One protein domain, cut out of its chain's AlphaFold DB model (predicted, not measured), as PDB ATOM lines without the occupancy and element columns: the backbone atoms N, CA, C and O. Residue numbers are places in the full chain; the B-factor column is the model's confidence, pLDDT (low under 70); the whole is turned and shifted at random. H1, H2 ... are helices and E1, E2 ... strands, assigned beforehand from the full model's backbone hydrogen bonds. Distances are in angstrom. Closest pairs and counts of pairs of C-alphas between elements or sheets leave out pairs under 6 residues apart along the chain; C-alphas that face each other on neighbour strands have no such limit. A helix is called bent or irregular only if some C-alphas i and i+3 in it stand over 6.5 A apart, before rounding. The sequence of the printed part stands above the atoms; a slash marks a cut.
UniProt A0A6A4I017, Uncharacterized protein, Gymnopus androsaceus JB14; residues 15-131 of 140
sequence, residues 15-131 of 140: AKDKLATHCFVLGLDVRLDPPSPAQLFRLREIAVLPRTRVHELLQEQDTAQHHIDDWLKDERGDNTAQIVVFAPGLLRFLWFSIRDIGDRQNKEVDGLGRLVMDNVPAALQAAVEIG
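This is residues 15 to 131 of the 140 residues of an uncharacterized protein of Gymnopus androsaceus JB14 (UniProt A0A6A4I017). A twisted sheet of two hairpins, E1 with E2 and E3 with E4, is a slab between helices on its two faces. H2 packs over one face with H3 running side by side with it farther out, while the arm H4b of the bent helix H4 covers the edge strand E2 on the opposite face and the arm H4a sticks out past the sheet. The printed part has 117 residues with four named helices and four named strands, in the order H1 E1 E2 H2 H3 E3 E4 H4; the mixed sheet has the order E2 E1 E3 E4, and the class is mixed, helices and strands. It is only just loose, close to compact, with a radius of gyration of the C-alphas of 16.3 A, and its flat outline spans 48 by 37 by 19 A.

H1, residues 18 to 21, begins at C-alpha 18 (36.676, 83.370, 123.146). E1, residues 22 to 30, is 25.5 A long, and E2, residues 41 to 50, is 24.6 A long and bends by 54 degrees at residue 44. H2 is residues 51 to 60, 14.2 A, and H3 is residues 65 to 73, 12.4 A. E3, residues 80 to 87, measures 22.8 A, and E4, residues 90 to 97, measures 23.4 A. H4, residues 111 to 130, was assigned by its hydrogen bonds as one helix but is bent: C-alphas 118 and 121 are 6.9 A apart. Its arms are H4a, residues 111 to 118, 10.6 A, and H4b, residues 121 to 130, 14.1 A, ending at C-alpha 130 (65.489, 91.398, 113.001).

E1 and E3 are parallel inner strands, with N 24 and O 82 2.8 A apart, within hydrogen-bond range. The hairpin E1 and E2 is antiparallel, with N 25 and O 47 at 2.8 A, and the hairpin E3 and E4 is antiparallel, with N 83 and O 94 at 2.8 A. H1 is at the sheet's level, with a height of 0.7 A. H2 is on the sheet at a height of 9.1 A, along E1 at 9 degrees on the local plane; the closest C-alphas are those of His 22 and Arg 51, 5.2 A apart. H2 and H3 are close but not clearly touching, the closest C-alphas being those of Leu 58 and Ile 68, 7.0 A apart; they run opposite ways at a shallow tilt of 6 degrees. H3 is not on the sheet. H4b is on the opposite face from H2, over E2 at a height of 8.5 A and only just along it, at 28 degrees on the local plane; the closest C-alphas are those of Arg 42 and Glu 129, 5.8 A apart. H4a is not on the sheet, and its line and that of H4b stand at a steep tilt of 41 degrees. In H2, H3, H4a and H4b every O i to N i+4 pair is within hydrogen-bond range; H1 is too short for such a pair.

The two C-alphas farthest apart, those of Asp 33 and Asn 106, are 48.6 A apart. The printed part has no cut. The link from E4 to H4, 13 residues, is long, and residues 106 to 120, of which 111 to 120 belong to H4, stand free. The mean pLDDT of the printed part is 78.8; residues 15 to 18, 99 to 121 and 131 are under 70.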
ATOM      1  N   ALA A  15      35.690  85.042 128.456       58.09
ATOM      2  CA  ALA A  15      34.556  84.141 128.285       58.09
ATOM      3  C   ALA A  15      34.974  82.788 127.682       58.09
ATOM      4  O   ALA A  15      35.907  82.708 126.879       58.09
ATOM      5  N   LYS A  16      34.261  81.732 128.089       60.38
ATOM      6  CA  LYS A  16      34.564  80.318 127.815       60.38
ATOM      7  C   LYS A  16      34.765  79.990 126.324       60.38
ATOM      8  O   LYS A  16      35.476  79.047 126.011       60.38
ATOM      9  N   ASP A  17      34.181  80.779 125.433       60.06
ATOM     10  CA  ASP A  17      34.113  80.598 123.980       60.06
ATOM     11  C   ASP A  17      35.048  81.533 123.187       60.06
ATOM     12  O   ASP A  17      35.016  81.559 121.954       60.06
ATOM     13  N   LYS A  18      35.894  82.337 123.848       65.69
ATOM     14  CA  LYS A  18      36.676  83.370 123.146       65.69
ATOM     15  C   LYS A  18      37.596  82.812 122.055       65.69
ATOM     16  O   LYS A  18      37.758  83.457 121.022       65.69
ATOM     17  N   LEU A  19      38.194  81.638 122.264       72.62
ATOM     18  CA  LEU A  19      39.084  81.022 121.272       72.62
ATOM     19  C   LEU A  19      38.329  80.557 120.017       72.62
ATOM     20  O   LEU A  19      38.902  80.578 118.934       72.62
ATOM     21  N   ALA A  20      37.040  80.225 120.145       75.19
ATOM     22  CA  ALA A  20      36.180  79.899 119.009       75.19
ATOM     23  C   ALA A  20      35.677  81.150 118.268       75.19
ATOM     24  O   ALA A  20      35.436  81.108 117.064       75.19
ATOM     25  N   THR A  21      35.514  82.277 118.966       79.56
ATOM     26  CA  THR A  21      34.864  83.479 118.413       79.56
ATOM     27  C   THR A  21      35.836  84.548 117.911       79.56
ATOM     28  O   THR A  21      35.433  85.423 117.138       79.56
ATOM     29  N   HIS A  22      37.108  84.496 118.315       84.00
ATOM     30  CA  HIS A  22      38.121  85.497 117.982       84.00
ATOM     31  C   HIS A  22      39.378  84.876 117.371       84.00
ATOM     32  O   HIS A  22      39.806  83.783 117.737       84.00
ATOM     33  N   CYS A  23      40.023  85.634 116.491       86.56
ATOM     34  CA  CYS A  23      41.306  85.299 115.896       86.56
ATOM     35  C   CYS A  23      42.387  86.268 116.372       86.56
ATOM     36  O   CYS A  23      42.155  87.467 116.540       86.56
ATOM     37  N   PHE A  24      43.598  85.750 116.501       85.31
ATOM     38  CA  PHE A  24      44.812  86.536 116.644       85.31
ATOM     39  C   PHE A  24      45.263  86.960 115.259       85.31
ATOM     40  O   PHE A  24      45.437  86.123 114.384       85.31
ATOM     41  N   VAL A  25      45.431  88.252 115.043       88.19
ATOM     42  CA  VAL A  25      45.772  88.813 113.744       88.19
ATOM     43  C   VAL A  25      47.159  89.423 113.818       88.19
ATOM     44  O   VAL A  25      47.421  90.268 114.673       88.19
ATOM     45  N   LEU A  26      48.036  88.978 112.922       89.25
ATOM     46  CA  LEU A  26      49.352  89.554 112.683       89.25
ATOM     47  C   LEU A  26      49.315  90.247 111.323       89.25
ATOM     48  O   LEU A  26      49.273  89.582 110.290       89.25
ATOM     49  N   GLY A  27      49.304  91.576 111.326       90.06
ATOM     50  CA  GLY A  27      49.399  92.370 110.108       90.06
ATOM     51  C   GLY A  27      50.846  92.755 109.846       90.06
ATOM     52  O   GLY A  27      51.516  93.304 110.724       90.06
ATOM     53  N   LEU A  28      51.321  92.484 108.639       90.81
ATOM     54  CA  LEU A  28      52.665  92.779 108.170       90.81
ATOM     55  C   LEU A  28      52.595  93.709 106.958       90.81
ATOM     56  O   LEU A  28      51.759  93.526 106.077       90.81
ATOM     57  N   ASP A  29      53.516  94.666 106.889       90.50
ATOM     58  CA  ASP A  29      53.763  95.453 105.679       90.50
ATOM     59  C   ASP A  29      55.014  94.930 104.970       90.50
ATOM     60  O   ASP A  29      55.951  94.462 105.622       90.50
ATOM     61  N   VAL A  30      55.075  95.091 103.647       89.50
ATOM     62  CA  VAL A  30      56.324  94.934 102.885       89.50
ATOM     63  C   VAL A  30      57.186  96.184 103.064       89.50
ATOM     64  O   VAL A  30      56.700  97.312 102.951       89.50
ATOM     65  N   ARG A  31      58.483  96.001 103.318       87.56
ATOM     66  CA  ARG A  31      59.469  97.084 103.261       87.56
ATOM     67  C   ARG A  31      59.817  97.359 101.803       87.56
ATOM     68  O   ARG A  31      60.193  96.442 101.081       87.56
ATOM     69  N   LEU A  32      59.718  98.621 101.385       86.12
ATOM     70  CA  LEU A  32      60.088  99.033 100.023       86.12
ATOM     71  C   LEU A  32      61.594  98.891  99.755       86.12
ATOM     72  O   LEU A  32      61.979  98.621  98.624       86.12
ATOM     73  N   ASP A  33      62.417  99.043 100.794       88.12
ATOM     74  CA  ASP A  33      63.875  98.893 100.743       88.12
ATOM     75  C   ASP A  33      64.340  98.005 101.915       88.12
ATOM     76  O   ASP A  33      64.687  98.508 102.991       88.12
ATOM     77  N   PRO A  34      64.191  96.672 101.804       86.06
ATOM     78  CA  PRO A  34      64.528  95.763 102.889       86.06
ATOM     79  C   PRO A  34      66.055  95.615 103.015       86.06
ATOM     80  O   PRO A  34      66.718  95.338 102.016       86.06
ATOM     81  N   PRO A  35      66.632  95.688 104.233       85.06
ATOM     82  CA  PRO A  35      68.075  95.497 104.422       85.06
ATOM     83  C   PRO A  35      68.565  94.099 104.012       85.06
ATOM     84  O   PRO A  35      69.736  93.909 103.692       85.06
ATOM     85  N   SER A  36      67.670  93.108 104.037       85.31
ATOM     86  CA  SER A  36      67.907  91.738 103.587       85.31
ATOM     87  C   SER A  36      66.578  91.049 103.237       85.31
ATOM     88  O   SER A  36      65.524  91.488 103.708       85.31
ATOM     89  N   PRO A  37      66.586  89.931 102.481       83.00
ATOM     90  CA  PRO A  37      65.371  89.154 102.220       83.00
ATOM     91  C   PRO A  37      64.662  88.664 103.492       83.00
ATOM     92  O   PRO A  37      63.435  88.602 103.526       83.00
ATOM     93  N   ALA A  38      65.415  88.359 104.555       80.88
ATOM     94  CA  ALA A  38      64.859  87.951 105.849       80.88
ATOM     95  C   ALA A  38      64.078  89.081 106.545       80.88
ATOM     96  O   ALA A  38      63.216  88.819 107.379       80.88
ATOM     97  N   GLN A  39      64.344  90.332 106.167       84.69
ATOM     98  CA  GLN A  39      63.709  91.538 106.697       84.69
ATOM     99  C   GLN A  39      62.744  92.162 105.681       84.69
ATOM    100  O   GLN A  39      62.502  93.368 105.709       84.69
ATOM    101  N   LEU A  40      62.185  91.356 104.771       87.75
ATOM    102  CA  LEU A  40      61.223  91.819 103.766       87.75
ATOM    103  C   LEU A  40      59.970  92.433 104.399       87.75
ATOM    104  O   LEU A  40      59.407  93.388 103.867       87.75
ATOM    105  N   PHE A  41      59.537  91.888 105.532       87.94
ATOM    106  CA  PHE A  41      58.344  92.341 106.226       87.94
ATOM    107  C   PHE A  41      58.695  93.184 107.455       87.94
ATOM    108  O   PHE A  41      59.783  93.105 108.028       87.94
ATOM    109  N   ARG A  42      57.756  94.027 107.867       87.75
ATOM    110  CA  ARG A  42      57.764  94.680 109.179       87.75
ATOM    111  C   ARG A  42      56.424  94.460 109.852       87.75
ATOM    112  O   ARG A  42      55.401  94.349 109.172       87.75
ATOM    113  N   LEU A  43      56.424  94.413 111.176       85.44
ATOM    114  CA  LEU A  43      55.186  94.238 111.920       85.44
ATOM    115  C   LEU A  43      54.375  95.539 111.868       85.44
ATOM    116  O   LEU A  43      54.824  96.575 112.356       85.44
ATOM    117  N   ARG A  44      53.175  95.487 111.288       86.88
ATOM    118  CA  ARG A  44      52.229  96.608 111.265       86.88
ATOM    119  C   ARG A  44      51.350  96.596 112.506       86.88
ATOM    120  O   ARG A  44      51.199  97.619 113.168       86.88
ATOM    121  N   GLU A  45      50.759  95.444 112.809       83.31
ATOM    122  CA  GLU A  45      49.819  95.308 113.918       83.31
ATOM    123  C   GLU A  45      49.781  93.893 114.495       83.31
ATOM    124  O   GLU A  45      50.014  92.899 113.805       83.31
ATOM    125  N   ILE A  46      49.427  93.830 115.777       81.81
ATOM    126  CA  ILE A  46      49.004  92.616 116.469       81.81
ATOM    127  C   ILE A  46      47.642  92.933 117.077       81.81
ATOM    128  O   ILE A  46      47.532  93.863 117.879       81.81
ATOM    129  N   ALA A  47      46.619  92.170 116.707       81.06
ATOM    130  CA  ALA A  47      45.256  92.389 117.172       81.06
ATOM    131  C   ALA A  47      44.561  91.082 117.562       81.06
ATOM    132  O   ALA A  47      44.946  89.998 117.134       81.06
ATOM    133  N   VAL A  48      43.511  91.189 118.375       81.38
ATOM    134  CA  VAL A  48      42.560  90.094 118.603       81.38
ATOM    135  C   VAL A  48      41.215  90.559 118.104       81.38
ATOM    136  O   VAL A  48      40.619  91.460 118.691       81.38
ATOM    137  N   LEU A  49      40.772  89.974 117.000       84.38
ATOM    138  CA  LEU A  49      39.597  90.425 116.276       84.38
ATOM    139  C   LEU A  49      38.524  89.338 116.304       84.38
ATOM    140  O   LEU A  49      38.860  88.158 116.205       84.38
ATOM    141  N   PRO A  50      37.236  89.700 116.414       87.06
ATOM    142  CA  PRO A  50      36.156  88.752 116.178       87.06
ATOM    143  C   PRO A  50      36.286  88.122 114.789       87.06
ATOM    144  O   PRO A  50      36.713  88.792 113.843       87.06
ATOM    145  N   ARG A  51      35.851  86.865 114.636       89.06
ATOM    146  CA  ARG A  51      35.825  86.182 113.328       89.06
ATOM    147  C   ARG A  51      35.098  87.005 112.257       89.06
ATOM    148  O   ARG A  51      35.544  87.046 111.117       89.06
ATOM    149  N   THR A  52      34.043  87.735 112.618       91.19
ATOM    150  CA  THR A  52      33.327  88.629 111.690       91.19
ATOM    151  C   THR A  52      34.219  89.734 111.123       91.19
ATOM    152  O   THR A  52      34.196  89.964 109.920       91.19
ATOM    153  N   ARG A  53      35.074  90.361 111.940       92.56
ATOM    154  CA  ARG A  53      36.007  91.385 111.445       92.56
ATOM    155  C   ARG A  53      37.122  90.775 110.598       92.56
ATOM    156  O   ARG A  53      37.555  91.384 109.630       92.56
ATOM    157  N   VAL A  54      37.587  89.570 110.932       92.56
ATOM    158  CA  VAL A  54      38.560  88.858 110.085       92.56
ATOM    159  C   VAL A  54      37.967  88.515 108.724       92.56
ATOM    160  O   VAL A  54      38.654  88.664 107.721       92.56
ATOM    161  N   HIS A  55      36.697  88.118 108.670       93.75
ATOM    162  CA  HIS A  55      35.996  87.894 107.410       93.75
ATOM    163  C   HIS A  55      35.983  89.156 106.533       93.75
ATOM    164  O   HIS A  55      36.345  89.074 105.363       93.75
ATOM    165  N   GLU A  56      35.665  90.319 107.107       93.69
ATOM    166  CA  GLU A  56      35.739  91.603 106.392       93.69
ATOM    167  C   GLU A  56      37.160  91.876 105.869       93.69
ATOM    168  O   GLU A  56      37.330  92.231 104.708       93.69
ATOM    169  N   LEU A  57      38.198  91.628 106.679       91.81
ATOM    170  CA  LEU A  57      39.594  91.793 106.250       91.81
ATOM    171  C   LEU A  57      39.976  90.859 105.092       91.81
ATOM    172  O   LEU A  57      40.721  91.264 104.203       91.81
ATOM    173  N   LEU A  58      39.478  89.619 105.076       92.50
ATOM    174  CA  LEU A  58      39.713  88.687 103.966       92.50
ATOM    175  C   LEU A  58      39.090  89.206 102.662       92.50
ATOM    176  O   LEU A  58      39.720  89.100 101.608       92.50
ATOM    177  N   GLN A  59      37.896  89.803 102.746       91.56
ATOM    178  CA  GLN A  59      37.222  90.442 101.612       91.56
ATOM    179  C   GLN A  59      37.972  91.697 101.140       91.56
ATOM    180  O   GLN A  59      38.168  91.879  99.941       91.56
ATOM    181  N   GLU A  60      38.454  92.534 102.067       90.00
ATOM    182  CA  GLU A  60      39.249  93.738 101.769       90.00
ATOM    183  C   GLU A  60      40.588  93.414 101.067       90.00
ATOM    184  O   GLU A  60      41.126  94.255 100.348       90.00
ATOM    185  N   GLN A  61      41.134  92.207 101.264       84.06
ATOM    186  CA  GLN A  61      42.411  91.744 100.696       84.06
ATOM    187  C   GLN A  61      42.269  90.985  99.361       84.06
ATOM    188  O   GLN A  61      43.241  90.380  98.915       84.06
ATOM    189  N   ASP A  62      41.084  90.990  98.740       82.88
ATOM    190  CA  ASP A  62      40.793  90.246  97.499       82.88
ATOM    191  C   ASP A  62      41.107  88.737  97.616       82.88
ATOM    192  O   ASP A  62      41.605  88.079  96.700       82.88
ATOM    193  N   THR A  63      40.848  88.164  98.800       87.25
ATOM    194  CA  THR A  63      41.029  86.726  99.024       87.25
ATOM    195  C   THR A  63      39.999  85.953  98.202       87.25
ATOM    196  O   THR A  63      38.805  86.240  98.264       87.25
ATOM    197  N   ALA A  64      40.439  84.927  97.470       89.31
ATOM    198  CA  ALA A  64      39.533  84.115  96.663       89.31
ATOM    199  C   ALA A  64      38.395  83.518  97.513       89.31
ATOM    200  O   ALA A  64      38.641  82.925  98.565       89.31
ATOM    201  N   GLN A  65      37.156  83.620  97.020       91.12
ATOM    202  CA  GLN A  65      35.954  83.270  97.789       91.12
ATOM    203  C   GLN A  65      35.986  81.846  98.360       91.12
ATOM    204  O   GLN A  65      35.591  81.639  99.499       91.12
ATOM    205  N   HIS A  66      36.521  80.872  97.618       91.00
ATOM    206  CA  HIS A  66      36.613  79.493  98.103       91.00
ATOM    207  C   HIS A  66      37.498  79.361  99.358       91.00
ATOM    208  O   HIS A  66      37.169  78.588 100.247       91.00
ATOM    209  N   HIS A  67      38.566  80.159  99.488       87.75
ATOM    210  CA  HIS A  67      39.377  80.192 100.710       87.75
ATOM    211  C   HIS A  67      38.622  80.812 101.888       87.75
ATOM    212  O   HIS A  67      38.783  80.363 103.022       87.75
ATOM    213  N   ILE A  68      37.796  81.831 101.628       91.69
ATOM    214  CA  ILE A  68      36.929  82.433 102.647       91.69
ATOM    215  C   ILE A  68      35.888  81.407 103.110       91.69
ATOM    216  O   ILE A  68      35.707  81.217 104.312       91.69
ATOM    217  N   ASP A  69      35.252  80.708 102.172       93.06
ATOM    218  CA  ASP A  69      34.233  79.699 102.461       93.06
ATOM    219  C   ASP A  69      34.807  78.524 103.261       93.06
ATOM    220  O   ASP A  69      34.178  78.062 104.215       93.06
ATOM    221  N   ASP A  70      36.002  78.051 102.899       91.06
ATOM    222  CA  ASP A  70      36.706  76.999 103.632       91.06
ATOM    223  C   ASP A  70      37.050  77.460 105.055       91.06
ATOM    224  O   ASP A  70      36.819  76.732 106.019       91.06
ATOM    225  N   TRP A  71      37.531  78.697 105.213       91.00
ATOM    226  CA  TRP A  71      37.850  79.275 106.520       91.00
ATOM    227  C   TRP A  71      36.614  79.470 107.412       91.00
ATOM    228  O   TRP A  71      36.681  79.247 108.626       91.00
ATOM    229  N   LEU A  72      35.480  79.867 106.827       89.81
ATOM    230  CA  LEU A  72      34.212  80.022 107.543       89.81
ATOM    231  C   LEU A  72      33.705  78.681 108.082       89.81
ATOM    232  O   LEU A  72      33.174  78.654 109.190       89.81
ATOM    233  N   LYS A  73      33.907  77.592 107.330       89.75
ATOM    234  CA  LYS A  73      33.519  76.223 107.713       89.75
ATOM    235  C   LYS A  73      34.510  75.546 108.666       89.75
ATOM    236  O   LYS A  73      34.173  74.516 109.245       89.75
ATOM    237  N   ASP A  74      35.726  76.077 108.811       86.31
ATOM    238  CA  ASP A  74      36.762  75.509 109.678       86.31
ATOM    239  C   ASP A  74      36.511  75.859 111.157       86.31
ATOM    240  O   ASP A  74      37.087  76.798 111.722       86.31
ATOM    241  N   GLU A  75      35.611  75.092 111.776       80.44
ATOM    242  CA  GLU A  75      35.284  75.144 113.200       80.44
ATOM    243  C   GLU A  75      36.035  74.043 113.964       80.44
ATOM    244  O   GLU A  75      35.710  72.859 113.878       80.44
ATOM    245  N   ARG A  76      37.049  74.431 114.746       82.19
ATOM    246  CA  ARG A  76      37.882  73.490 115.530       82.19
ATOM    247  C   ARG A  76      37.546  73.441 117.025       82.19
ATOM    248  O   ARG A  76      38.190  72.711 117.775       82.19
ATOM    249  N   GLY A  77      36.509  74.168 117.440       75.44
ATOM    250  CA  GLY A  77      35.972  74.178 118.803       75.44
ATOM    251  C   GLY A  77      36.669  75.138 119.776       75.44
ATOM    252  O   GLY A  77      37.664  75.789 119.460       75.44
ATOM    253  N   ASP A  78      36.137  75.193 120.998       76.00
ATOM    254  CA  ASP A  78      36.422  76.217 122.022       76.00
ATOM    255  C   ASP A  78      37.847  76.213 122.590       76.00
ATOM    256  O   ASP A  78      38.243  77.138 123.295       76.00
ATOM    257  N   ASN A  79      38.633  75.179 122.295       73.94
ATOM    258  CA  ASN A  79      39.993  75.023 122.812       73.94
ATOM    259  C   ASN A  79      41.064  75.277 121.747       73.94
ATOM    260  O   ASN A  79      42.249  75.047 122.002       73.94
ATOM    261  N   THR A  80      40.672  75.722 120.554       80.12
ATOM    262  CA  THR A  80      41.601  75.983 119.459       80.12
ATOM    263  C   THR A  80      41.668  77.470 119.189       80.12
ATOM    264  O   THR A  80      40.693  78.089 118.786       80.12
ATOM    265  N   ALA A  81      42.847  78.041 119.376       81.56
ATOM    266  CA  ALA A  81      43.110  79.408 118.976       81.56
ATOM    267  C   ALA A  81      43.527  79.450 117.505       81.56
ATOM    268  O   ALA A  81      44.263  78.583 117.022       81.56
ATOM    269  N   GLN A  82      43.095  80.503 116.819       87.44
ATOM    270  CA  GLN A  82      43.433  80.753 115.427       87.44
ATOM    271  C   GLN A  82      44.304  82.000 115.297       87.44
ATOM    272  O   GLN A  82      43.925  83.067 115.777       87.44
ATOM    273  N   ILE A  83      45.438  81.877 114.610       87.69
ATOM    274  CA  ILE A  83      46.286  82.998 114.201       87.69
ATOM    275  C   ILE A  83      46.137  83.190 112.694       87.69
ATOM    276  O   ILE A  83      46.286  82.243 111.923       87.69
ATOM    277  N   VAL A  84      45.868  84.420 112.280       90.81
ATOM    278  CA  VAL A  84      45.756  84.854 110.891       90.81
ATOM    279  C   VAL A  84      46.882  85.839 110.626       90.81
ATOM    280  O   VAL A  84      46.994  86.857 111.306       90.81
ATOM    281  N   VAL A  85      47.733  85.525 109.658       91.06
ATOM    282  CA  VAL A  85      48.831  86.398 109.242       91.06
ATOM    283  C   VAL A  85      48.465  87.019 107.905       91.06
ATOM    284  O   VAL A  85      48.306  86.297 106.918       91.06
ATOM    285  N   PHE A  86      48.345  88.344 107.892       91.19
ATOM    286  CA  PHE A  86      48.155  89.145 106.691       91.19
ATOM    287  C   PHE A  86      49.473  89.811 106.320       91.19
ATOM    288  O   PHE A  86      50.012  90.588 107.103       91.19
ATOM    289  N   ALA A  87      49.960  89.554 105.115       88.50
ATOM    290  CA  ALA A  87      50.959  90.389 104.466       88.50
ATOM    291  C   ALA A  87      50.576  90.578 102.990       88.50
ATOM    292  O   ALA A  87      49.861  89.738 102.437       88.50
ATOM    293  N   PRO A  88      51.049  91.636 102.314       85.12
ATOM    294  CA  PRO A  88      50.823  91.793 100.882       85.12
ATOM    295  C   PRO A  88      51.246  90.537 100.102       85.12
ATOM    296  O   PRO A  88      52.407  90.128 100.153       85.12
ATOM    297  N   GLY A  89      50.292  89.903  99.414       82.06
ATOM    298  CA  GLY A  89      50.508  88.664  98.653       82.06
ATOM    299  C   GLY A  89      50.660  87.384  99.491       82.06
ATOM    300  O   GLY A  89      50.946  86.326  98.932       82.06
ATOM    301  N   LEU A  90      50.470  87.447 100.814       84.62
ATOM    302  CA  LEU A  90      50.599  86.307 101.718       84.62
ATOM    303  C   LEU A  90      49.464  86.278 102.746       84.62
ATOM    304  O   LEU A  90      49.359  87.135 103.619       84.62
ATOM    305  N   LEU A  91      48.696  85.193 102.705       88.81
ATOM    306  CA  LEU A  91      47.738  84.834 103.740       88.81
ATOM    307  C   LEU A  91      48.150  83.499 104.366       88.81
ATOM    308  O   LEU A  91      48.443  82.521 103.661       88.81
ATOM    309  N   ARG A  92      48.214  83.454 105.699       88.62
ATOM    310  CA  ARG A  92      48.480  82.224 106.455       88.62
ATOM    311  C   ARG A  92      47.534  82.089 107.633       88.62
ATOM    312  O   ARG A  92      47.236  83.059 108.321       88.62
ATOM    313  N   PHE A  93      47.146  80.847 107.886       89.25
ATOM    314  CA  PHE A  93      46.345  80.451 109.031       89.25
ATOM    315  C   PHE A  93      47.129  79.427 109.847       89.25
ATOM    316  O   PHE A  93      47.650  78.457 109.295       89.25
ATOM    317  N   LEU A  94      47.223  79.648 111.153       88.31
ATOM    318  CA  LEU A  94      47.825  78.717 112.098       88.31
ATOM    319  C   LEU A  94      46.802  78.411 113.185       88.31
ATOM    320  O   LEU A  94      46.120  79.309 113.677       88.31
ATOM    321  N   TRP A  95      46.726  77.148 113.583       85.25
ATOM    322  CA  TRP A  95      45.855  76.700 114.662       85.25
ATOM    323  C   TRP A  95      46.691  76.021 115.726       85.25
ATOM    324  O   TRP A  95      47.547  75.193 115.415       85.25
ATOM    325  N   PHE A  96      46.402  76.319 116.985       79.69
ATOM    326  CA  PHE A  96      46.942  75.561 118.100       79.69
ATOM    327  C   PHE A  96      45.816  75.201 119.055       79.69
ATOM    328  O   PHE A  96      45.008  76.041 119.447       79.69
ATOM    329  N   SER A  97      45.759  73.918 119.399       77.75
ATOM    330  CA  SER A  97      44.761  73.388 120.322       77.75
ATOM    331  C   SER A  97      45.368  73.269 121.711       77.75
ATOM    332  O   SER A  97      46.462  72.729 121.879       77.75
ATOM    333  N   ILE A  98      44.654  73.768 122.710       72.25
ATOM    334  CA  ILE A  98      45.061  73.727 124.108       72.25
ATOM    335  C   ILE A  98      44.385  72.511 124.737       72.25
ATOM    336  O   ILE A  98      43.170  72.467 124.890       72.25
ATOM    337  N   ARG A  99      45.185  71.492 125.070       60.12
ATOM    338  CA  ARG A  99      44.697  70.157 125.456       60.12
ATOM    339  C   ARG A  99      43.928  70.115 126.788       60.12
ATOM    340  O   ARG A  99      43.264  69.121 127.032       60.12
ATOM    341  N   ASP A 100      44.002  71.152 127.623       58.69
ATOM    342  CA  ASP A 100      43.357  71.151 128.942       58.69
ATOM    343  C   ASP A 100      43.177  72.575 129.500       58.69
ATOM    344  O   ASP A 100      44.076  73.149 130.123       58.69
ATOM    345  N   ILE A 101      42.028  73.194 129.215       57.69
ATOM    346  CA  ILE A 101      41.680  74.529 129.732       57.69
ATOM    347  C   ILE A 101      40.971  74.441 131.098       57.69
ATOM    348  O   ILE A 101      41.158  75.324 131.938       57.69
ATOM    349  N   GLY A 102      40.218  73.363 131.355       54.25
ATOM    350  CA  GLY A 102      39.320  73.236 132.513       54.25
ATOM    351  C   GLY A 102      40.010  73.371 133.874       54.25
ATOM    352  O   GLY A 102      39.542  74.125 134.724       54.25
ATOM    353  N   ASP A 103      41.170  72.736 134.054       49.81
ATOM    354  CA  ASP A 103      41.923  72.791 135.318       49.81
ATOM    355  C   ASP A 103      42.771  74.067 135.476       49.81
ATOM    356  O   ASP A 103      43.191  74.419 136.583       49.81
ATOM    357  N   ARG A 104      43.044  74.784 134.375       51.81
ATOM    358  CA  ARG A 104      43.842  76.023 134.383       51.81
ATOM    359  C   ARG A 104      43.002  77.281 134.576       51.81
ATOM    360  O   ARG A 104      43.533  78.227 135.153       51.81
ATOM    361  N   GLN A 105      41.722  77.272 134.189       51.69
ATOM    362  CA  GLN A 105      40.800  78.409 134.347       51.69
ATOM    363  C   GLN A 105      40.620  78.870 135.797       51.69
ATOM    364  O   GLN A 105      40.371  80.049 136.028       51.69
ATOM    365  N   ASN A 106      40.838  77.980 136.769       49.94
ATOM    366  CA  ASN A 106      40.716  78.287 138.196       49.94
ATOM    367  C   ASN A 106      42.023  78.733 138.870       49.94
ATOM    368  O   ASN A 106      42.035  78.946 140.083       49.94
ATOM    369  N   LYS A 107      43.131  78.863 138.132       53.72
ATOM    370  CA  LYS A 107      44.388  79.384 138.685       53.72
ATOM    371  C   LYS A 107      44.544  80.849 138.298       53.72
ATOM    372  O   LYS A 107      44.558  81.179 137.111       53.72
ATOM    373  N   GLU A 108      44.679  81.726 139.294       55.19
ATOM    374  CA  GLU A 108      45.155  83.089 139.057       55.19
ATOM    375  C   GLU A 108      46.445  83.025 138.234       55.19
ATOM    376  O   GLU A 108      47.348  82.236 138.523       55.19
ATOM    377  N   VAL A 109      46.509  83.831 137.175       57.06
ATOM    378  CA  VAL A 109      47.760  84.037 136.448       57.06
ATOM    379  C   VAL A 109      48.696  84.742 137.420       57.06
ATOM    380  O   VAL A 109      48.453  85.892 137.787       57.06
ATOM    381  N   ASP A 110      49.732  84.043 137.873       59.44
ATOM    382  CA  ASP A 110      50.712  84.616 138.785       59.44
ATOM    383  C   ASP A 110      51.478  85.786 138.133       59.44
ATOM    384  O   ASP A 110      51.418  86.037 136.921       59.44
ATOM    385  N   GLY A 111      52.205  86.549 138.953       58.56
ATOM    386  CA  GLY A 111      52.955  87.718 138.483       58.56
ATOM    387  C   GLY A 111      53.964  87.398 137.371       58.56
ATOM    388  O   GLY A 111      54.246  88.263 136.542       58.56
ATOM    389  N   LEU A 112      54.461  86.158 137.306       52.84
ATOM    390  CA  LEU A 112      55.393  85.701 136.277       52.84
ATOM    391  C   LEU A 112      54.683  85.473 134.940       52.84
ATOM    392  O   LEU A 112      55.173  85.931 133.909       52.84
ATOM    393  N   GLY A 113      53.511  84.835 134.949       56.22
ATOM    394  CA  GLY A 113      52.683  84.668 133.758       56.22
ATOM    395  C   GLY A 113      52.315  86.012 133.133       56.22
ATOM    396  O   GLY A 113      52.420  86.184 131.920       56.22
ATOM    397  N   ARG A 114      51.976  87.007 133.960       61.66
ATOM    398  CA  ARG A 114      51.714  88.372 133.489       61.66
ATOM    399  C   ARG A 114      52.960  89.022 132.883       61.66
ATOM    400  O   ARG A 114      52.891  89.541 131.774       61.66
ATOM    401  N   LEU A 115      54.104  88.928 133.566       57.81
ATOM    402  CA  LEU A 115      55.367  89.499 133.098       57.81
ATOM    403  C   LEU A 115      55.819  88.904 131.756       57.81
ATOM    404  O   LEU A 115      56.240  89.646 130.871       57.81
ATOM    405  N   VAL A 116      55.729  87.584 131.583       55.97
ATOM    406  CA  VAL A 116      56.071  86.930 130.310       55.97
ATOM    407  C   VAL A 116      55.150  87.445 129.206       55.97
ATOM    408  O   VAL A 116      55.630  87.915 128.176       55.97
ATOM    409  N   MET A 117      53.837  87.441 129.443       62.62
ATOM    410  CA  MET A 117      52.825  87.829 128.454       62.62
ATOM    411  C   MET A 117      52.882  89.312 128.062       62.62
ATOM    412  O   MET A 117      52.555  89.651 126.923       62.62
ATOM    413  N   ASP A 118      53.322  90.186 128.967       65.25
ATOM    414  CA  ASP A 118      53.526  91.610 128.690       65.25
ATOM    415  C   ASP A 118      54.748  91.861 127.785       65.25
ATOM    416  O   ASP A 118      54.782  92.855 127.058       65.25
ATOM    417  N   ASN A 119      55.728  90.950 127.776       66.19
ATOM    418  CA  ASN A 119      56.960  91.082 126.991       66.19
ATOM    419  C   ASN A 119      56.922  90.350 125.639       66.19
ATOM    420  O   ASN A 119      57.669  90.723 124.732       66.19
ATOM    421  N   VAL A 120      56.046  89.352 125.455       68.00
ATOM    422  CA  VAL A 120      55.942  88.619 124.176       68.00
ATOM    423  C   VAL A 120      55.671  89.533 122.972       68.00
ATOM    424  O   VAL A 120      56.330  89.330 121.956       68.00
ATOM    425  N   PRO A 121      54.783  90.549 123.022       69.81
ATOM    426  CA  PRO A 121      54.562  91.421 121.867       69.81
ATOM    427  C   PRO A 121      55.835  92.143 121.411       69.81
ATOM    428  O   PRO A 121      56.113  92.199 120.216       69.81
ATOM    429  N   ALA A 122      56.638  92.639 122.359       72.75
ATOM    430  CA  ALA A 122      57.909  93.295 122.062       72.75
ATOM    431  C   ALA A 122      58.945  92.303 121.513       72.75
ATOM    432  O   ALA A 122      59.653  92.624 120.562       72.75
ATOM    433  N   ALA A 123      59.002  91.086 122.063       70.50
ATOM    434  CA  ALA A 123      59.881  90.030 121.567       70.50
ATOM    435  C   ALA A 123      59.496  89.569 120.151       70.50
ATOM    436  O   ALA A 123      60.368  89.396 119.305       70.50
ATOM    437  N   LEU A 124      58.197  89.420 119.866       73.75
ATOM    438  CA  LEU A 124      57.693  89.065 118.540       73.75
ATOM    439  C   LEU A 124      57.967  90.178 117.530       73.75
ATOM    440  O   LEU A 124      58.421  89.895 116.426       73.75
ATOM    441  N   GLN A 125      57.738  91.439 117.914       77.31
ATOM    442  CA  GLN A 125      58.118  92.579 117.089       77.31
ATOM    443  C   GLN A 125      59.616  92.539 116.791       77.31
ATOM    444  O   GLN A 125      59.990  92.572 115.627       77.31
ATOM    445  N   ALA A 126      60.468  92.404 117.809       77.06
ATOM    446  CA  ALA A 126      61.910  92.318 117.616       77.06
ATOM    447  C   ALA A 126      62.295  91.168 116.673       77.06
ATOM    448  O   ALA A 126      63.078  91.384 115.759       77.06
ATOM    449  N   ALA A 127      61.702  89.982 116.826       76.38
ATOM    450  CA  ALA A 127      61.969  88.843 115.951       76.38
ATOM    451  C   ALA A 127      61.587  89.117 114.483       76.38
ATOM    452  O   ALA A 127      62.374  88.834 113.582       76.38
ATOM    453  N   VAL A 128      60.415  89.712 114.237       76.06
ATOM    454  CA  VAL A 128      59.981  90.107 112.883       76.06
ATOM    455  C   VAL A 128      60.887  91.199 112.306       76.06
ATOM    456  O   VAL A 128      61.205  91.172 111.122       76.06
ATOM    457  N   GLU A 129      61.310  92.159 113.128       79.81
ATOM    458  CA  GLU A 129      62.147  93.283 112.703       79.81
ATOM    459  C   GLU A 129      63.602  92.882 112.413       79.81
ATOM    460  O   GLU A 129      64.227  93.415 111.491       79.81
ATOM    461  N   ILE A 130      64.142  91.943 113.191       79.12
ATOM    462  CA  ILE A 130      65.489  91.398 113.001       79.12
ATOM    463  C   ILE A 130      65.520  90.515 111.745       79.12
ATOM    464  O   ILE A 130      66.490  90.588 110.994       79.12
ATOM    465  N   GLY A 131      64.444  89.760 111.473       61.03
ATOM    466  CA  GLY A 131      64.443  88.697 110.465       61.03
ATOM    467  C   GLY A 131      65.303  87.523 110.942       61.03
ATOM    468  O   GLY A 131      66.299  87.721 111.625       61.03
TER     469      GLY A 131